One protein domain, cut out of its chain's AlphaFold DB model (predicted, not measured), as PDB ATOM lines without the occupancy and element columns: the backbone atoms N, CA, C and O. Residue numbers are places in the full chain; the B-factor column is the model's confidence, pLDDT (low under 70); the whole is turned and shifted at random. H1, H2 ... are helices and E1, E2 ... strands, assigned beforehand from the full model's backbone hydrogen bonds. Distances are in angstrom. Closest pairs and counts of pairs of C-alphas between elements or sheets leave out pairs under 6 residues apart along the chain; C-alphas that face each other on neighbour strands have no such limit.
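What this domain is: This is residues 90 to 242 of the 249 residues of a protein of Noctiluca scintillans (UniProt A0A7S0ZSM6). Much of this domain is loop with little regular structure, about a strongly twisted antiparallel sheet, order E3, E2, E1, E6; H2 covers E1, H1 packs on H2, and E4 and E5 form a small hairpin. The 153 printed residues hold two named helices, then six named strands: mixed class, 56 residues in named elements. It is compact, radius of gyration of the C-alphas 16.2 A, spans 57 by 41 by 27 A.

How they stand to each other: H1, residues 91 to 95, touches residues 119 to 123 alone of H2, residues 113 to 124; the closest C-alphas, of Ala 93 and Asp 123, are 4.9 A apart. In both, every O i to N i+4 pair is within hydrogen-bond range. H2 is on the sheet, height 8.9 A, over E1, residues 148 to 156: two layers, helix on one face. Hairpins E1 and E2, residues 160 to 169, and E2 and E3, residues 179 to 183, make a meander, each strand the antiparallel neighbour of the one before; N 152 and O 164 are 2.9 A apart, N 182 and O 165 2.8 A. E6, residues 222 to 230, is antiparallel to E1, N 151 and O 227 2.8 A apart. In hairpin E4, residues 209 to 211, and E5, residues 217 to 219, N 218 and O 210 are 2.8 A apart.

Where its parts are: H1 begins at C-alpha 91 (210.518, 189.272, 238.629); E6 ends at C-alpha 230 (197.340, 181.901, 225.995). E2 is 28.1 A long, H2 16.5 A.

The domain as a whole: The printed part has no cut. Links H1 to H2, H2 to E1 and E3 to E4 are long. Residues 211 to 218 have pLDDT under 70.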
ATOM      1  N   GLY A  90     211.006 185.860 236.094       97.31
ATOM      2  CA  GLY A  90     211.048 185.624 237.533       97.31
ATOM      3  C   GLY A  90     210.958 186.878 238.396       97.31
ATOM      4  O   GLY A  90     211.168 186.785 239.605       97.31
ATOM      5  N   TYR A  91     210.732 188.064 237.824       96.69
ATOM      6  CA  TYR A  91     210.518 189.272 238.629       96.69
ATOM      7  C   TYR A  91     209.095 189.348 239.178       96.69
ATOM      8  O   TYR A  91     208.944 189.723 240.335       96.69
ATOM      9  N   SER A  92     208.078 188.894 238.443       95.88
ATOM     10  CA  SER A  92     206.705 188.862 238.971       95.88
ATOM     11  C   SER A  92     206.578 187.882 240.148       95.88
ATOM     12  O   SER A  92     205.965 188.177 241.174       95.88
ATOM     13  N   ALA A  93     207.243 186.726 240.075       95.88
ATOM     14  CA  ALA A  93     207.353 185.793 241.201       95.88
ATOM     15  C   ALA A  93     208.017 186.407 242.443       95.88
ATOM     16  O   ALA A  93     207.678 186.071 243.579       95.88
ATOM     17  N   GLN A  94     208.984 187.293 242.217       95.25
ATOM     18  CA  GLN A  94     209.706 188.007 243.259       95.25
ATOM     19  C   GLN A  94     208.848 189.115 243.893       95.25
ATOM     20  O   GLN A  94     208.849 189.234 245.113       95.25
ATOM     21  N   GLU A  95     208.069 189.866 243.112       92.25
ATOM     22  CA  GLU A  95     207.158 190.907 243.630       92.25
ATOM     23  C   GLU A  95     206.083 190.354 244.568       92.25
ATOM     24  O   GLU A  95     205.667 191.034 245.501       92.25
ATOM     25  N   ARG A  96     205.674 189.097 244.370       91.94
ATOM     26  CA  ARG A  96     204.695 188.410 245.228       91.94
ATOM     27  C   ARG A  96     205.251 187.981 246.592       91.94
ATOM     28  O   ARG A  96     204.503 187.452 247.413       91.94
ATOM     29  N   LYS A  97     206.554 188.136 246.850       91.75
ATOM     30  CA  LYS A  97     207.151 187.757 248.139       91.75
ATOM     31  C   LYS A  97     206.822 188.802 249.216       91.75
ATOM     32  O   LYS A  97     206.940 189.996 248.954       91.75
ATOM     33  N   PRO A  98     206.455 188.375 250.438       90.00
ATOM     34  CA  PRO A  98     206.096 189.299 251.506       90.00
ATOM     35  C   PRO A  98     207.320 190.045 252.051       90.00
ATOM     36  O   PRO A  98     208.453 189.556 252.001       90.00
ATOM     37  N   ALA A  99     207.086 191.213 252.647       85.19
ATOM     38  CA  ALA A  99     208.105 191.924 253.413       85.19
ATOM     39  C   ALA A  99     208.685 191.025 254.534       85.19
ATOM     40  O   ALA A  99     207.958 190.203 255.091       85.19
ATOM     41  N   PRO A 100     209.982 191.153 254.881       89.94
ATOM     42  CA  PRO A 100     210.951 192.160 254.431       89.94
ATOM     43  C   PRO A 100     211.741 191.748 253.173       89.94
ATOM     44  O   PRO A 100     212.843 192.255 252.936       89.94
ATOM     45  N   TRP A 101     211.232 190.796 252.386       89.50
ATOM     46  CA  TRP A 101     211.927 190.305 251.203       89.50
ATOM     47  C   TRP A 101     212.132 191.424 250.166       89.50
ATOM     48  O   TRP A 101     211.263 192.270 249.972       89.50
ATOM     49  N   LYS A 102     213.302 191.449 249.510       89.81
ATOM     50  CA  LYS A 102     213.657 192.465 248.506       89.81
ATOM     51  C   LYS A 102     214.003 191.828 247.169       89.81
ATOM     52  O   LYS A 102     214.811 190.895 247.137       89.81
ATOM     53  N   MET A 103     213.485 192.410 246.081       92.69
ATOM     54  CA  MET A 103     213.785 191.963 244.720       92.69
ATOM     55  C   MET A 103     215.285 191.927 244.442       92.69
ATOM     56  O   MET A 103     216.002 192.915 244.627       92.69
ATOM     57  N   LYS A 104     215.761 190.779 243.953       93.38
ATOM     58  CA  LYS A 104     217.152 190.586 243.555       93.38
ATOM     59  C   LYS A 104     217.244 190.563 242.041       93.38
ATOM     60  O   LYS A 104     216.465 189.920 241.343       93.38
ATOM     61  N   ARG A 105     218.255 191.250 241.512       93.81
ATOM     62  CA  ARG A 105     218.544 191.176 240.081       93.81
ATOM     63  C   ARG A 105     219.064 189.795 239.725       93.81
ATOM     64  O   ARG A 105     219.959 189.275 240.390       93.81
ATOM     65  N   ASN A 106     218.562 189.255 238.622       92.69
ATOM     66  CA  ASN A 106     219.114 188.034 238.055       92.69
ATOM     67  C   ASN A 106     220.532 188.312 237.538       92.69
ATOM     68  O   ASN A 106     220.741 189.247 236.757       92.69
ATOM     69  N   LYS A 107     221.512 187.506 237.953       93.44
ATOM     70  CA  LYS A 107     222.891 187.651 237.482       93.44
ATOM     71  C   LYS A 107     223.039 186.996 236.116       93.44
ATOM     72  O   LYS A 107     222.736 185.821 235.948       93.44
ATOM     73  N   ARG A 108     223.563 187.745 235.144       90.62
ATOM     74  CA  ARG A 108     223.773 187.240 233.775       90.62
ATOM     75  C   ARG A 108     224.679 186.013 233.731       90.62
ATOM     76  O   ARG A 108     224.400 185.088 232.981       90.62
ATOM     77  N   SER A 109     225.697 185.978 234.590       92.50
ATOM     78  CA  SER A 109     226.628 184.855 234.733       92.50
ATOM     79  C   SER A 109     225.953 183.529 235.102       92.50
ATOM     80  O   SER A 109     226.555 182.478 234.912       92.50
ATOM     81  N   GLU A 110     224.721 183.570 235.617       94.06
ATOM     82  CA  GLU A 110     223.931 182.400 236.015       94.06
ATOM     83  C   GLU A 110     222.936 181.964 234.925       94.06
ATOM     84  O   GLU A 110     222.196 181.002 235.117       94.06
ATOM     85  N   TYR A 111     222.878 182.650 233.776       94.19
ATOM     86  CA  TYR A 111     221.959 182.281 232.700       94.19
ATOM     87  C   TYR A 111     222.354 180.946 232.061       94.19
ATOM     88  O   TYR A 111     223.313 180.855 231.292       94.19
ATOM     89  N   SER A 112     221.554 179.929 232.366       96.44
ATOM     90  CA  SER A 112     221.498 178.611 231.735       96.44
ATOM     91  C   SER A 112     220.066 178.331 231.270       96.44
ATOM     92  O   SER A 112     219.140 179.042 231.669       96.44
ATOM     93  N   CYS A 113     219.864 177.294 230.450       97.50
ATOM     94  CA  CYS A 113     218.517 176.933 230.003       97.50
ATOM     95  C   CYS A 113     217.600 176.609 231.179       97.50
ATOM     96  O   CYS A 113     216.547 177.227 231.294       97.50
ATOM     97  N   GLY A 114     218.040 175.736 232.094       97.75
ATOM     98  CA  GLY A 114     217.281 175.419 233.307       97.75
ATOM     99  C   GLY A 114     216.930 176.678 234.096       97.75
ATOM    100  O   GLY A 114     215.762 176.952 234.333       97.75
ATOM    101  N   ARG A 115     217.919 177.542 234.368       97.56
ATOM    102  CA  ARG A 115     217.692 178.758 235.158       97.56
ATOM    103  C   ARG A 115     216.675 179.707 234.523       97.56
ATOM    104  O   ARG A 115     215.843 180.257 235.238       97.56
ATOM    105  N   VAL A 116     216.776 179.963 233.217       97.94
ATOM    106  CA  VAL A 116     215.869 180.892 232.522       97.94
ATOM    107  C   VAL A 116     214.467 180.298 232.413       97.94
ATOM    108  O   VAL A 116     213.498 181.014 232.648       97.94
ATOM    109  N   VAL A 117     214.346 179.001 232.128       98.25
ATOM    110  CA  VAL A 117     213.049 178.313 232.091       98.25
ATOM    111  C   VAL A 117     212.390 178.305 233.473       98.25
ATOM    112  O   VAL A 117     211.205 178.608 233.572       98.25
ATOM    113  N   ASP A 118     213.146 178.072 234.546       98.19
ATOM    114  CA  ASP A 118     212.628 178.130 235.918       98.19
ATOM    115  C   ASP A 118     212.138 179.532 236.290       98.19
ATOM    116  O   ASP A 118     211.121 179.675 236.963       98.19
ATOM    117  N   LEU A 119     212.824 180.585 235.827       98.00
ATOM    118  CA  LEU A 119     212.362 181.963 236.006       98.00
ATOM    119  C   LEU A 119     211.021 182.205 235.303       98.00
ATOM    120  O   LEU A 119     210.113 182.763 235.916       98.00
ATOM    121  N   ILE A 120     210.877 181.759 234.052       98.31
ATOM    122  CA  ILE A 120     209.623 181.892 233.290       98.31
ATOM    123  C   ILE A 120     208.490 181.133 233.997       98.31
ATOM    124  O   ILE A 120     207.415 181.688 234.218       98.31
ATOM    125  N   ARG A 121     208.744 179.886 234.416       98.12
ATOM    126  CA  ARG A 121     207.775 179.071 235.167       98.12
ATOM    127  C   ARG A 121     207.416 179.693 236.506       98.12
ATOM    128  O   ARG A 121     206.260 179.647 236.894       98.12
ATOM    129  N   SER A 122     208.369 180.309 237.203       97.31
ATOM    130  CA  SER A 122     208.069 180.953 238.483       97.31
ATOM    131  C   SER A 122     207.076 182.108 238.336       97.31
ATOM    132  O   SER A 122     206.267 182.330 239.237       97.31
ATOM    133  N   ASP A 123     207.103 182.819 237.204       97.56
ATOM    134  CA  ASP A 123     206.118 183.859 236.914       97.56
ATOM    135  C   ASP A 123     204.754 183.256 236.533       97.56
ATOM    136  O   ASP A 123     203.737 183.769 236.989       97.56
ATOM    137  N   ASN A 124     204.728 182.168 235.747       97.44
ATOM    138  CA  ASN A 124     203.532 181.731 235.010       97.44
ATOM    139  C   ASN A 124     203.264 180.205 234.979       97.44
ATOM    140  O   ASN A 124     202.759 179.702 233.973       97.44
ATOM    141  N   SER A 125     203.607 179.440 236.021       91.44
ATOM    142  CA  SER A 125     203.475 177.964 236.031       91.44
ATOM    143  C   SER A 125     202.066 177.461 235.720       91.44
ATOM    144  O   SER A 125     201.927 176.424 235.081       91.44
ATOM    145  N   GLU A 126     201.046 178.210 236.133       92.00
ATOM    146  CA  GLU A 126     199.636 177.837 235.960       92.00
ATOM    147  C   GLU A 126     199.083 178.181 234.570       92.00
ATOM    148  O   GLU A 126     198.021 177.698 234.189       92.00
ATOM    149  N   VAL A 127     199.776 179.046 233.823       95.56
ATOM    150  CA  VAL A 127     199.248 179.673 232.602       95.56
ATOM    151  C   VAL A 127     200.008 179.219 231.356       95.56
ATOM    152  O   VAL A 127     199.407 179.004 230.306       95.56
ATOM    153  N   LEU A 128     201.328 179.035 231.454       97.69
ATOM    154  CA  LEU A 128     202.152 178.601 230.325       97.69
ATOM    155  C   LEU A 128     202.262 177.079 230.265       97.69
ATOM    156  O   LEU A 128     202.673 176.431 231.228       97.69
ATOM    157  N   LYS A 129     201.996 176.507 229.090       97.62
ATOM    158  CA  LYS A 129     202.142 175.063 228.849       97.62
ATOM    159  C   LYS A 129     203.484 174.776 228.186       97.62
ATOM    160  O   LYS A 129     203.786 175.346 227.146       97.62
ATOM    161  N   PHE A 130     204.284 173.890 228.777       97.81
ATOM    162  CA  PHE A 130     205.621 173.512 228.280       97.81
ATOM    163  C   PHE A 130     205.673 172.114 227.658       97.81
ATOM    164  O   PHE A 130     206.725 171.698 227.174       97.81
ATOM    165  N   VAL A 131     204.565 171.380 227.716       97.00
ATOM    166  CA  VAL A 131     204.458 170.010 227.220       97.00
ATOM    167  C   VAL A 131     203.302 169.889 226.237       97.00
ATOM    168  O   VAL A 131     202.336 170.650 226.322       97.00
ATOM    169  N   ASN A 132     203.421 168.955 225.299       95.81
ATOM    170  CA  ASN A 132     202.348 168.577 224.390       95.81
ATOM    171  C   ASN A 132     201.322 167.663 225.088       95.81
ATOM    172  O   ASN A 132     201.398 167.417 226.296       95.81
ATOM    173  N   ARG A 133     200.328 167.175 224.335       91.56
ATOM    174  CA  ARG A 133     199.224 166.359 224.876       91.56
ATOM    175  C   ARG A 133     199.701 165.018 225.429       91.56
ATOM    176  O   ARG A 133     199.075 164.470 226.329       91.56
ATOM    177  N   GLU A 134     200.821 164.525 224.920       94.44
ATOM    178  CA  GLU A 134     201.470 163.285 225.328       94.44
ATOM    179  C   GLU A 134     202.390 163.484 226.548       94.44
ATOM    180  O   GLU A 134     202.981 162.524 227.038       94.44
ATOM    181  N   GLY A 135     202.523 164.718 227.052       95.44
ATOM    182  CA  GLY A 135     203.369 165.054 228.199       95.44
ATOM    183  C   GLY A 135     204.850 165.249 227.859       95.44
ATOM    184  O   GLY A 135     205.663 165.438 228.765       95.44
ATOM    185  N   ASN A 136     205.217 165.246 226.576       97.31
ATOM    186  CA  ASN A 136     206.587 165.491 226.128       97.31
ATOM    187  C   ASN A 136     206.870 166.997 226.028       97.31
ATOM    188  O   ASN A 136     205.949 167.759 225.737       97.31
ATOM    189  N   PRO A 137     208.120 167.460 226.229       97.94
ATOM    190  CA  PRO A 137     208.474 168.861 226.020       97.94
ATOM    191  C   PRO A 137     208.099 169.332 224.616       97.94
ATOM    192  O   PRO A 137     208.450 168.666 223.639       97.94
ATOM    193  N   LEU A 138     207.442 170.492 224.536       98.06
ATOM    194  CA  LEU A 138     207.039 171.079 223.260       98.06
ATOM    195  C   LEU A 138     208.245 171.260 222.335       98.06
ATOM    196  O   LEU A 138     209.320 171.670 222.782       98.06
ATOM    197  N   GLN A 139     208.024 171.000 221.055       96.94
ATOM    198  CA  GLN A 139     208.927 171.232 219.939       96.94
ATOM    199  C   GLN A 139     208.391 172.347 219.037       96.94
ATOM    200  O   GLN A 139     207.274 172.842 219.186       96.94
ATOM    201  N   GLN A 140     209.209 172.778 218.082       95.38
ATOM    202  CA  GLN A 140     208.863 173.877 217.186       95.38
ATOM    203  C   GLN A 140     207.695 173.586 216.239       95.38
ATOM    204  O   GLN A 140     207.107 174.528 215.717       95.38
ATOM    205  N   ASP A 141     207.406 172.341 215.914       92.19
ATOM    206  CA  ASP A 141     206.351 171.937 214.983       92.19
ATOM    207  C   ASP A 141     205.043 171.563 215.693       92.19
ATOM    208  O   ASP A 141     203.981 171.547 215.059       92.19
ATOM    209  N   ASP A 142     205.095 171.390 217.017       95.50
ATOM    210  CA  ASP A 142     203.919 171.190 217.856       95.50
ATOM    211  C   ASP A 142     202.913 172.335 217.702       95.50
ATOM    212  O   ASP A 142     203.248 173.479 217.366       95.50
ATOM    213  N   GLN A 143     201.649 172.031 217.986       92.69
ATOM    214  CA  GLN A 143     200.552 172.992 217.952       92.69
ATOM    215  C   GLN A 143     200.093 173.339 219.363       92.69
ATOM    216  O   GLN A 143     199.943 172.469 220.220       92.69
ATOM    217  N   CYS A 144     199.837 174.625 219.578       93.94
ATOM    218  CA  CYS A 144     199.171 175.084 220.785       93.94
ATOM    219  C   CYS A 144     197.661 174.873 220.675       93.94
ATOM    220  O   CYS A 144     197.104 174.748 219.583       93.94
ATOM    221  N   GLU A 145     196.999 174.805 221.826       90.62
ATOM    222  CA  GLU A 145     195.541 174.759 221.890       90.62
ATOM    223  C   GLU A 145     194.911 176.048 221.338       90.62
ATOM    224  O   GLU A 145     195.590 177.056 221.136       90.62
ATOM    225  N   ALA A 146     193.600 176.010 221.092       88.38
ATOM    226  CA  ALA A 146     192.860 177.176 220.626       88.38
ATOM    227  C   ALA A 146     193.049 178.378 221.571       88.38
ATOM    228  O   ALA A 146     193.202 178.213 222.782       88.38
ATOM    229  N   SER A 147     193.050 179.586 221.000       90.81
ATOM    230  CA  SER A 147     193.304 180.841 221.724       90.81
ATOM    231  C   SER A 147     194.650 180.867 222.461       90.81
ATOM    232  O   SER A 147     194.787 181.484 223.514       90.81
ATOM    233  N   SER A 148     195.652 180.171 221.923       94.50
ATOM    234  CA  SER A 148     197.041 180.225 222.371       94.50
ATOM    235  C   SER A 148     197.978 180.247 221.167       94.50
ATOM    236  O   SER A 148     197.660 179.741 220.093       94.50
ATOM    237  N   TYR A 149     199.171 180.794 221.357       96.38
ATOM    238  CA  TYR A 149     200.248 180.801 220.371       96.38
ATOM    239  C   TYR A 149     201.524 180.242 220.992       96.38
ATOM    240  O   TYR A 149     201.606 180.057 222.206       96.38
ATOM    241  N   MET A 150     202.538 179.962 220.175       97.88
ATOM    242  CA  MET A 150     203.792 179.423 220.696       97.88
ATOM    243  C   MET A 150     204.827 180.520 220.911       97.88
ATOM    244  O   MET A 150     204.986 181.419 220.090       97.88
ATOM    245  N   ALA A 151     205.591 180.413 221.984       98.44
ATOM    246  CA  ALA A 151     206.792 181.185 222.220       98.44
ATOM    247  C   ALA A 151     207.994 180.255 222.406       98.44
ATOM    248  O   ALA A 151     207.863 179.071 222.717       98.44
ATOM    249  N   ALA A 152     209.184 180.804 222.197       98.62
ATOM    250  CA  ALA A 152     210.436 180.099 222.414       98.62
ATOM    251  C   ALA A 152     211.431 181.002 223.130       98.62
ATOM    252  O   ALA A 152     211.498 182.207 222.867       98.62
ATOM    253  N   VAL A 153     212.246 180.407 223.996       98.44
ATOM    254  CA  VAL A 153     213.360 181.093 224.647       98.44
ATOM    255  C   VAL A 153     214.687 180.518 224.177       98.44
ATOM    256  O   VAL A 153     214.925 179.311 224.209       98.44
ATOM    257  N   VAL A 154     215.571 181.416 223.752       97.38
ATOM    258  CA  VAL A 154     216.946 181.105 223.370       97.38
ATOM    259  C   VAL A 154     217.916 181.830 224.284       97.38
ATOM    260  O   VAL A 154     217.618 182.917 224.784       97.38
ATOM    261  N   ILE A 155     219.102 181.267 224.475       94.75
ATOM    262  CA  ILE A 155     220.137 181.881 225.302       94.75
ATOM    263  C   ILE A 155     221.474 181.978 224.584       94.75
ATOM    264  O   ILE A 155     221.821 181.188 223.706       94.75
ATOM    265  N   GLU A 156     222.236 182.964 225.026       91.75
ATOM    266  CA  GLU A 156     223.684 182.975 224.985       91.75
ATOM    267  C   GLU A 156     224.150 182.693 226.427       91.75
ATOM    268  O   GLU A 156     224.026 183.579 227.286       91.75
ATOM    269  N   PRO A 157     224.607 181.461 226.732       88.25
ATOM    270  CA  PRO A 157     224.896 181.043 228.102       88.25
ATOM    271  C   PRO A 157     225.810 182.028 228.832       88.25
ATOM    272  O   PRO A 157     226.813 182.466 228.279       88.25
ATOM    273  N   LYS A 158     225.476 182.357 230.085       87.94
ATOM    274  CA  LYS A 158     226.187 183.329 230.943       87.94
ATOM    275  C   LYS A 158     226.134 184.800 230.489       87.94
ATOM    276  O   LYS A 158     226.730 185.651 231.152       87.94
ATOM    277  N   TYR A 159     225.413 185.130 229.412       88.88
ATOM    278  CA  TYR A 159     225.357 186.496 228.873       88.88
ATOM    279  C   TYR A 159     223.939 187.048 228.752       88.88
ATOM    280  O   TYR A 159     223.640 188.103 229.319       88.88
ATOM    281  N   ALA A 160     223.071 186.378 227.994       91.88
ATOM    282  CA  ALA A 160     221.760 186.912 227.647       91.88
ATOM    283  C   ALA A 160     220.757 185.810 227.298       91.88
ATOM    284  O   ALA A 160     221.121 184.690 226.957       91.88
ATOM    285  N   TYR A 161     219.481 186.171 227.325       95.12
ATOM    286  CA  TYR A 161     218.391 185.400 226.743       95.12
ATOM    287  C   TYR A 161     217.652 186.264 225.722       95.12
ATOM    288  O   TYR A 161     217.812 187.490 225.690       95.12
ATOM    289  N   HIS A 162     216.859 185.628 224.874       97.00
ATOM    290  CA  HIS A 162     216.000 186.294 223.911       97.00
ATOM    291  C   HIS A 162     214.787 185.420 223.606       97.00
ATOM    292  O   HIS A 162     214.872 184.196 223.671       97.00
ATOM    293  N   PHE A 163     213.665 186.055 223.284       98.19
ATOM    294  CA  PHE A 163     212.395 185.371 223.069       98.19
ATOM    295  C   PHE A 163     211.881 185.552 221.642       98.19
ATOM    296  O   PHE A 163     212.074 186.610 221.030       98.19
ATOM    297  N   TYR A 164     211.214 184.516 221.147       98.50
ATOM    298  CA  TYR A 164     210.505 184.478 219.874       98.50
ATOM    299  C   TYR A 164     209.041 184.119 220.100       98.50
ATOM    300  O   TYR A 164     208.701 183.501 221.106       98.50
ATOM    301  N   ARG A 165     208.206 184.493 219.135       97.50
ATOM    302  CA  ARG A 165     206.764 184.263 219.110       97.50
ATOM    303  C   ARG A 165     206.349 183.699 217.751       97.50
ATOM    304  O   ARG A 165     206.767 184.258 216.741       97.50
ATOM    305  N   ARG A 166     205.564 182.624 217.718       96.94
ATOM    306  CA  ARG A 166     205.022 181.957 216.524       96.94
ATOM    307  C   ARG A 166     203.503 182.099 216.518       96.94
ATOM    308  O   ARG A 166     202.798 181.347 217.188       96.94
ATOM    309  N   ASP A 167     203.034 183.094 215.781       94.25
ATOM    310  CA  ASP A 167     201.676 183.654 215.855       94.25
ATOM    311  C   ASP A 167     201.133 184.073 214.476       94.25
ATOM    312  O   ASP A 167     200.159 184.804 214.368       94.25
ATOM    313  N   HIS A 168     201.795 183.709 213.378       93.69
ATOM    314  CA  HIS A 168     201.341 184.102 212.044       93.69
ATOM    315  C   HIS A 168     201.803 183.120 210.982       93.69
ATOM    316  O   HIS A 168     202.781 182.401 211.167       93.69
ATOM    317  N   LYS A 169     201.128 183.118 209.834       93.19
ATOM    318  CA  LYS A 169     201.602 182.409 208.643       93.19
ATOM    319  C   LYS A 169     202.803 183.120 208.028       93.19
ATOM    320  O   LYS A 169     202.862 184.353 207.988       93.19
ATOM    321  N   CYS A 170     203.756 182.339 207.538       93.62
ATOM    322  CA  CYS A 170     204.855 182.868 206.745       93.62
ATOM    323  C   CYS A 170     204.335 183.539 205.468       93.62
ATOM    324  O   CYS A 170     203.273 183.196 204.951       93.62
ATOM    325  N   ARG A 171     205.098 184.503 204.945       93.56
ATOM    326  CA  ARG A 171     204.734 185.244 203.725       93.56
ATOM    327  C   ARG A 171     205.567 184.839 202.517       93.56
ATOM    328  O   ARG A 171     205.177 185.109 201.387       93.56
ATOM    329  N   SER A 172     206.738 184.254 202.744       90.94
ATOM    330  CA  SER A 172     207.601 183.730 201.694       90.94
ATOM    331  C   SER A 172     206.891 182.595 200.943       90.94
ATOM    332  O   SER A 172     206.401 181.673 201.597       90.94
ATOM    333  N   PRO A 173     206.899 182.597 199.592       91.44
ATOM    334  CA  PRO A 173     206.293 181.538 198.782       91.44
ATOM    335  C   PRO A 173     206.761 180.125 199.150       91.44
ATOM    336  O   PRO A 173     206.003 179.174 199.017       91.44
ATOM    337  N   GLN A 174     207.995 179.987 199.645       89.94
ATOM    338  CA  GLN A 174     208.592 178.701 200.013       89.94
ATOM    339  C   GLN A 174     208.073 178.137 201.347       89.94
ATOM    340  O   GLN A 174     208.387 176.998 201.672       89.94
ATOM    341  N   ASN A 175     207.339 178.927 202.140       90.75
ATOM    342  CA  ASN A 175     206.880 178.544 203.480       90.75
ATOM    343  C   ASN A 175     205.406 178.910 203.739       90.75
ATOM    344  O   ASN A 175     205.016 178.986 204.898       90.75
ATOM    345  N   LEU A 176     204.594 179.186 202.709       89.19
ATOM    346  CA  LEU A 176     203.224 179.720 202.862       89.19
ATOM    347  C   LEU A 176     202.300 178.870 203.752       89.19
ATOM    348  O   LEU A 176     201.367 179.391 204.360       89.19
ATOM    349  N   ASP A 177     202.553 177.570 203.840       87.88
ATOM    350  CA  ASP A 177     201.824 176.612 204.667       87.88
ATOM    351  C   ASP A 177     202.224 176.664 206.156       87.88
ATOM    352  O   ASP A 177     201.430 176.309 207.040       87.88
ATOM    353  N   LYS A 178     203.418 177.181 206.460       90.94
ATOM    354  CA  LYS A 178     204.018 177.175 207.798       90.94
ATOM    355  C   LYS A 178     203.602 178.366 208.653       90.94
ATOM    356  O   LYS A 178     203.328 179.469 208.174       90.94
ATOM    357  N   ALA A 179     203.606 178.139 209.963       92.94
ATOM    358  CA  ALA A 179     203.610 179.216 210.942       92.94
ATOM    359  C   ALA A 179     205.039 179.755 211.100       92.94
ATOM    360  O   ALA A 179     205.991 178.985 211.200       92.94
ATOM    361  N   CYS A 180     205.182 181.073 211.127       95.25
ATOM    362  CA  CYS A 180     206.451 181.770 211.210       95.25
ATOM    363  C   CYS A 180     206.661 182.412 212.574       95.25
ATOM    364  O   CYS A 180     205.723 182.791 213.279       95.25
ATOM    365  N   TRP A 181     207.932 182.574 212.911       97.81
ATOM    366  CA  TRP A 181     208.376 183.237 214.118       97.81
ATOM    367  C   TRP A 181     208.631 184.724 213.881       97.81
ATOM    368  O   TRP A 181     209.046 185.183 212.816       97.81
ATOM    369  N   SER A 182     208.438 185.494 214.937       97.94
ATOM    370  CA  SER A 182     208.768 186.903 215.035       97.94
ATOM    371  C   SER A 182     209.417 187.189 216.382       97.94
ATOM    372  O   SER A 182     209.367 186.382 217.313       97.94
ATOM    373  N   HIS A 183     210.076 188.337 216.500       97.69
ATOM    374  CA  HIS A 183     210.703 188.734 217.752       97.69
ATOM    375  C   HIS A 183     210.921 190.241 217.860       97.69
ATOM    376  O   HIS A 183     210.887 190.972 216.868       97.69
ATOM    377  N   LYS A 184     211.211 190.694 219.085       96.31
ATOM    378  CA  LYS A 184     211.505 192.093 219.412       96.31
ATOM    379  C   LYS A 184     212.922 192.270 219.979       96.31
ATOM    380  O   LYS A 184     213.142 191.968 221.149       96.31
ATOM    381  N   PRO A 185     213.912 192.768 219.217       91.94
ATOM    382  CA  PRO A 185     215.285 192.927 219.707       91.94
ATOM    383  C   PRO A 185     215.438 194.138 220.653       91.94
ATOM    384  O   PRO A 185     215.885 195.218 220.256       91.94
ATOM    385  N   GLY A 186     215.062 193.975 221.923       88.69
ATOM    386  CA  GLY A 186     215.076 195.058 222.914       88.69
ATOM    387  C   GLY A 186     214.159 196.213 222.497       88.69
ATOM    388  O   GLY A 186     212.999 195.992 222.179       88.69
ATOM    389  N   MET A 187     214.687 197.442 222.445       92.50
ATOM    390  CA  MET A 187     213.920 198.644 222.055       92.50
ATOM    391  C   MET A 187     213.688 198.764 220.538       92.50
ATOM    392  O   MET A 187     213.110 199.746 220.074       92.50
ATOM    393  N   ARG A 188     214.208 197.830 219.729       94.00
ATOM    394  CA  ARG A 188     214.062 197.875 218.267       94.00
ATOM    395  C   ARG A 188     212.657 197.441 217.845       94.00
ATOM    396  O   ARG A 188     211.861 196.959 218.657       94.00
ATOM    397  N   ASN A 189     212.370 197.627 216.559       97.19
ATOM    398  CA  ASN A 189     211.128 197.166 215.961       97.19
ATOM    399  C   ASN A 189     210.992 195.648 216.085       97.19
ATOM    400  O   ASN A 189     211.955 194.909 215.871       97.19
ATOM    401  N   VAL A 190     209.774 195.209 216.378       97.75
ATOM    402  CA  VAL A 190     209.321 193.847 216.139       97.75
ATOM    403  C   VAL A 190     209.534 193.505 214.668       97.75
ATOM    404  O   VAL A 190     209.198 194.295 213.782       97.75
ATOM    405  N   THR A 191     210.078 192.321 214.407       97.31
ATOM    406  CA  THR A 191     210.417 191.841 213.066       97.31
ATOM    407  C   THR A 191     210.119 190.348 212.933       97.31
ATOM    408  O   THR A 191     210.278 189.593 213.891       97.31
ATOM    409  N   ARG A 192     209.701 189.928 211.736       96.94
ATOM    410  CA  ARG A 192     209.556 188.512 211.339       96.94
ATOM    411  C   ARG A 192     210.820 187.927 210.697       96.94
ATOM    412  O   ARG A 192     210.805 186.832 210.147       96.94
ATOM    413  N   PHE A 193     211.893 188.713 210.682       96.69
ATOM    414  CA  PHE A 193     213.142 188.372 210.022       96.69
ATOM    415  C   PHE A 193     214.255 188.111 211.028       96.69
ATOM    416  O   PHE A 193     214.383 188.851 212.003       96.69
ATOM    417  N   ASP A 194     215.087 187.119 210.731       95.81
ATOM    418  CA  ASP A 194     216.292 186.790 211.481       95.81
ATOM    419  C   ASP A 194     217.408 187.840 211.299       95.81
ATOM    420  O   ASP A 194     217.282 188.831 210.569       95.81
ATOM    421  N   SER A 195     218.560 187.612 211.938       93.06
ATOM    422  CA  SER A 195     219.720 188.515 211.825       93.06
ATOM    423  C   SER A 195     220.318 188.631 210.413       93.06
ATOM    424  O   SER A 195     221.049 189.584 210.141       93.06
ATOM    425  N   LYS A 196     219.990 187.710 209.498       94.06
ATOM    426  CA  LYS A 196     220.372 187.728 208.077       94.06
ATOM    427  C   LYS A 196     219.238 188.225 207.170       94.06
ATOM    428  O   LYS A 196     219.360 188.119 205.951       94.06
ATOM    429  N   LYS A 197     218.180 188.811 207.741       94.50
ATOM    430  CA  LYS A 197     216.997 189.332 207.035       94.50
ATOM    431  C   LYS A 197     216.180 188.252 206.309       94.50
ATOM    432  O   LYS A 197     215.468 188.567 205.359       94.50
ATOM    433  N   LYS A 198     216.268 186.993 206.746       95.31
ATOM    434  CA  LYS A 198     215.443 185.887 206.240       95.31
ATOM    435  C   LYS A 198     214.227 185.693 207.130       95.31
ATOM    436  O   LYS A 198     214.314 185.884 208.338       95.31
ATOM    437  N   GLU A 199     213.092 185.349 206.536       96.12
ATOM    438  CA  GLU A 199     211.886 185.031 207.303       96.12
ATOM    439  C   GLU A 199     212.111 183.767 208.151       96.12
ATOM    440  O   GLU A 199     212.805 182.844 207.721       96.12
ATOM    441  N   ILE A 200     211.570 183.751 209.368       97.31
ATOM    442  CA  ILE A 200     211.866 182.717 210.363       97.31
ATOM    443  C   ILE A 200     210.788 181.629 210.319       97.31
ATOM    444  O   ILE A 200     209.901 181.600 211.164       97.31
ATOM    445  N   ALA A 201     210.844 180.740 209.330       96.38
ATOM    446  CA  ALA A 201     209.945 179.578 209.273       96.38
ATOM    447  C   ALA A 201     210.386 178.444 210.212       96.38
ATOM    448  O   ALA A 201     209.565 177.678 210.700       96.38
ATOM    449  N   ASP A 202     211.689 178.361 210.468       96.12
ATOM    450  CA  ASP A 202     212.311 177.366 211.329       96.12
ATOM    451  C   ASP A 202     213.341 178.079 212.213       96.12
ATOM    452  O   ASP A 202     214.361 178.588 211.740       96.12
ATOM    453  N   LEU A 203     213.027 178.171 213.502       96.50
ATOM    454  CA  LEU A 203     213.864 178.760 214.525       96.50
ATOM    455  C   LEU A 203     215.160 177.984 214.688       96.50
ATOM    456  O   LEU A 203     216.153 178.648 214.910       96.50
ATOM    457  N   GLU A 204     215.231 176.662 214.551       95.19
ATOM    458  CA  GLU A 204     216.467 175.897 214.771       95.19
ATOM    459  C   GLU A 204     217.596 176.364 213.850       95.19
ATOM    460  O   GLU A 204     218.710 176.637 214.316       95.19
ATOM    461  N   VAL A 205     217.265 176.600 212.577       94.50
ATOM    462  CA  VAL A 205     218.208 177.041 211.532       94.50
ATOM    463  C   VAL A 205     218.301 178.563 211.364       94.50
ATOM    464  O   VAL A 205     219.198 179.062 210.674       94.50
ATOM    465  N   ALA A 206     217.401 179.329 211.984       95.31
ATOM    466  CA  ALA A 206     217.379 180.784 211.874       95.31
ATOM    467  C   ALA A 206     218.652 181.436 212.422       95.31
ATOM    468  O   ALA A 206     219.176 181.075 213.480       95.31
ATOM    469  N   SER A 207     219.146 182.473 211.744       94.44
ATOM    470  CA  SER A 207     220.362 183.140 212.186       94.44
ATOM    471  C   SER A 207     220.100 184.043 213.390       94.44
ATOM    472  O   SER A 207     219.405 185.057 213.296       94.44
ATOM    473  N   ARG A 208     220.748 183.739 214.517       92.19
ATOM    474  CA  ARG A 208     220.620 184.487 215.780       92.19
ATOM    475  C   ARG A 208     221.846 185.340 216.129       92.19
ATOM    476  O   ARG A 208     222.154 185.530 217.305       92.19
ATOM    477  N   GLN A 209     222.575 185.821 215.122       86.88
ATOM    478  CA  GLN A 209     223.789 186.622 215.301       86.88
ATOM    479  C   GLN A 209     223.443 188.112 215.340       86.88
ATOM    480  O   GLN A 209     223.563 188.829 214.347       86.88
ATOM    481  N   TYR A 210     223.000 188.602 216.492       79.06
ATOM    482  CA  TYR A 210     222.619 190.003 216.637       79.06
ATOM    483  C   TYR A 210     223.784 190.825 217.182       79.06
ATOM    484  O   TYR A 210     224.460 190.439 218.132       79.06
ATOM    485  N   ARG A 211     224.019 192.007 216.607       67.62
ATOM    486  CA  ARG A 211     224.952 192.971 217.201       67.62
ATOM    487  C   ARG A 211     224.315 193.623 218.431       67.62
ATOM    488  O   ARG A 211     223.270 194.283 218.341       67.62
ATOM    489  N   SER A 212     224.981 193.441 219.561       58.59
ATOM    490  CA  SER A 212     224.753 194.154 220.811       58.59
ATOM    491  C   SER A 212     225.076 195.642 220.646       58.59
ATOM    492  O   SER A 212     225.792 196.045 219.728       58.59
ATOM    493  N   ALA A 213     224.531 196.480 221.531       48.09
ATOM    494  CA  ALA A 213     224.757 197.929 221.505       48.09
ATOM    495  C   ALA A 213     226.219 198.333 221.797       48.09
ATOM    496  O   ALA A 213     226.623 199.427 221.432       48.09
ATOM    497  N   ASP A 214     226.999 197.445 222.417       52.41
ATOM    498  CA  ASP A 214     228.439 197.583 222.688       52.41
ATOM    499  C   ASP A 214     229.323 197.072 221.531       52.41
ATOM    500  O   ASP A 214     230.539 196.978 221.659       52.41
ATOM    501  N   GLY A 215     228.721 196.704 220.393       56.22
ATOM    502  CA  GLY A 215     229.433 196.178 219.231       56.22
ATOM    503  C   GLY A 215     229.751 194.681 219.298       56.22
ATOM    504  O   GLY A 215     230.153 194.119 218.273       56.22
ATOM    505  N   ARG A 216     229.506 194.002 220.430       63.19
ATOM    506  CA  ARG A 216     229.704 192.552 220.560       63.19
ATOM    507  C   ARG A 216     228.667 191.800 219.729       63.19
ATOM    508  O   ARG A 216     227.491 192.162 219.699       63.19
ATOM    509  N   ARG A 217     229.070 190.726 219.050       61.59
ATOM    510  CA  ARG A 217     228.112 189.817 218.403       61.59
ATOM    511  C   ARG A 217     227.518 188.926 219.491       61.59
ATOM    512  O   ARG A 217     228.217 188.067 220.007       61.59
ATOM    513  N   GLY A 218     226.267 189.175 219.865       65.50
ATOM    514  CA  GLY A 218     225.491 188.230 220.655       65.50
ATOM    515  C   GLY A 218     225.085 187.076 219.751       65.50
ATOM    516  O   GLY A 218     224.400 187.277 218.745       65.50
ATOM    517  N   THR A 219     225.551 185.877 220.072       79.50
ATOM    518  CA  THR A 219     225.170 184.650 219.377       79.50
ATOM    519  C   THR A 219     224.330 183.818 220.320       79.50
ATOM    520  O   THR A 219     224.863 183.149 221.198       79.50
ATOM    521  N   TYR A 220     223.011 183.869 220.154       84.19
ATOM    522  CA  TYR A 220     222.122 182.991 220.907       84.19
ATOM    523  C   TYR A 220     222.240 181.581 220.329       84.19
ATOM    524  O   TYR A 220     221.673 181.278 219.276       84.19
ATOM    525  N   THR A 221     223.050 180.746 220.969       82.88
ATOM    526  CA  THR A 221     223.447 179.432 220.453       82.88
ATOM    527  C   THR A 221     222.426 178.348 220.748       82.88
ATOM    528  O   THR A 221     222.329 177.398 219.981       82.88
ATOM    529  N   THR A 222     221.663 178.484 221.833       91.31
ATOM    530  CA  THR A 222     220.892 177.370 222.396       91.31
ATOM    531  C   THR A 222     219.421 177.739 222.513       91.31
ATOM    532  O   THR A 222     219.092 178.751 223.131       91.31
ATOM    533  N   ILE A 223     218.546 176.919 221.931       97.19
ATOM    534  CA  ILE A 223     217.102 176.954 222.184       97.19
ATOM    535  C   ILE A 223     216.853 176.143 223.455       97.19
ATOM    536  O   ILE A 223     217.332 175.019 223.565       97.19
ATOM    537  N   CYS A 224     216.181 176.736 224.439       97.88
ATOM    538  CA  CYS A 224     216.030 176.126 225.760       97.88
ATOM    539  C   CYS A 224     214.658 175.502 225.985       97.88
ATOM    540  O   CYS A 224     214.566 174.489 226.670       97.88
ATOM    541  N   ALA A 225     213.604 176.137 225.475       98.19
ATOM    542  CA  ALA A 225     212.245 175.632 225.588       98.19
ATOM    543  C   ALA A 225     211.328 176.309 224.573       98.19
ATOM    544  O   ALA A 225     211.509 177.490 224.248       98.19
ATOM    545  N   TYR A 226     210.309 175.556 224.182       98.69
ATOM    546  CA  TYR A 226     209.089 176.040 223.563       98.69
ATOM    547  C   TYR A 226     207.964 175.994 224.601       98.69
ATOM    548  O   TYR A 226     207.972 175.146 225.497       98.69
ATOM    549  N   PHE A 227     207.031 176.935 224.527       98.44
ATOM    550  CA  PHE A 227     205.872 176.968 225.412       98.44
ATOM    551  C   PHE A 227     204.689 177.660 224.750       98.44
ATOM    552  O   PHE A 227     204.864 178.603 223.980       98.44
ATOM    553  N   CYS A 228     203.485 177.193 225.053       97.81
ATOM    554  CA  CYS A 228     202.258 177.838 224.621       97.81
ATOM    555  C   CYS A 228     201.886 178.960 225.584       97.81
ATOM    556  O   CYS A 228     201.902 178.780 226.805       97.81
ATOM    557  N   VAL A 229     201.554 180.104 225.000       97.56
ATOM    558  CA  VAL A 229     201.109 181.315 225.672       97.56
ATOM    559  C   VAL A 229     199.646 181.536 225.298       97.56
ATOM    560  O   VAL A 229     199.344 181.630 224.104       97.56
ATOM    561  N   PRO A 230     198.732 181.589 226.273       95.62
ATOM    562  CA  PRO A 230     197.340 181.901 225.995       95.62
ATOM    563  C   PRO A 230     197.166 183.355 225.562       95.62
ATOM    564  O   PRO A 230     197.993 184.222 225.847       95.62
ATOM    565  N   ASP A 231     196.067 183.625 224.867       92.56
ATOM    566  CA  ASP A 231     195.609 184.987 224.635       92.56
ATOM    567  C   ASP A 231     195.393 185.691 225.982       92.56
ATOM    568  O   ASP A 231     194.707 185.164 226.862       92.56
ATOM    569  N   ASN A 232     195.910 186.911 226.116       92.38
ATOM    570  CA  ASN A 232     195.684 187.740 227.298       92.38
ATOM    571  C   ASN A 232     194.191 188.101 227.491       92.38
ATOM    572  O   ASN A 232     193.783 188.439 228.599       92.38
ATOM    573  N   SER A 233     193.348 187.975 226.457       90.19
ATOM    574  CA  SER A 233     191.882 188.056 226.578       90.19
ATOM    575  C   SER A 233     191.236 186.827 227.229       90.19
ATOM    576  O   SER A 233     190.120 186.931 227.735       90.19
ATOM    577  N   VAL A 234     191.923 185.679 227.244       92.31
ATOM    578  CA  VAL A 234     191.478 184.449 227.916       92.31
ATOM    579  C   VAL A 234     192.047 184.389 229.327       92.31
ATOM    580  O   VAL A 234     191.306 184.230 230.295       92.31
ATOM    581  N   VAL A 235     193.367 184.523 229.454       93.94
ATOM    582  CA  VAL A 235     194.047 184.558 230.747       93.94
ATOM    583  C   VAL A 235     195.323 185.380 230.633       93.94
ATOM    584  O   VAL A 235     196.151 185.163 229.754       93.94
ATOM    585  N   MET A 236     195.475 186.334 231.547       94.62
ATOM    586  CA  MET A 236     196.625 187.229 231.572       94.62
ATOM    587  C   MET A 236     197.883 186.493 232.027       94.62
ATOM    588  O   MET A 236     197.902 185.885 233.105       94.62
ATOM    589  N   THR A 237     198.963 186.632 231.265       97.19
ATOM    590  CA  THR A 237     200.299 186.314 231.762       97.19
ATOM    591  C   THR A 237     200.811 187.361 232.749       97.19
ATOM    592  O   THR A 237     200.270 188.454 232.911       97.19
ATOM    593  N   GLN A 238     201.854 186.982 233.472       96.56
ATOM    594  CA  GLN A 238     202.509 187.751 234.510       96.56
ATOM    595  C   GLN A 238     203.950 188.027 234.091       96.56
ATOM    596  O   GLN A 238     204.750 187.117 233.855       96.56
ATOM    597  N   SER A 239     204.316 189.300 234.051       96.25
ATOM    598  CA  SER A 239     205.692 189.734 233.872       96.25
ATOM    599  C   SER A 239     205.880 191.092 234.541       96.25
ATOM    600  O   SER A 239     204.963 191.907 234.548       96.25
ATOM    601  N   SER A 240     207.067 191.339 235.103       96.19
ATOM    602  CA  SER A 240     207.343 192.580 235.842       96.19
ATOM    603  C   SER A 240     208.728 193.140 235.545       96.19
ATOM    604  O   SER A 240     209.676 192.403 235.236       96.19
ATOM    605  N   SER A 241     208.857 194.463 235.662       94.44
ATOM    606  CA  SER A 241     210.137 195.173 235.617       94.44
ATOM    607  C   SER A 241     210.870 195.105 236.963       94.44
ATOM    608  O   SER A 241     210.342 194.622 237.960       94.44
ATOM    609  N   PHE A 242     212.132 195.542 237.005       92.12
ATOM    610  CA  PHE A 242     212.852 195.607 238.278       92.12
ATOM    611  C   PHE A 242     212.334 196.775 239.121       92.12
ATOM    612  O   PHE A 242     212.619 197.933 238.800       92.12
TER     613      PHE A 242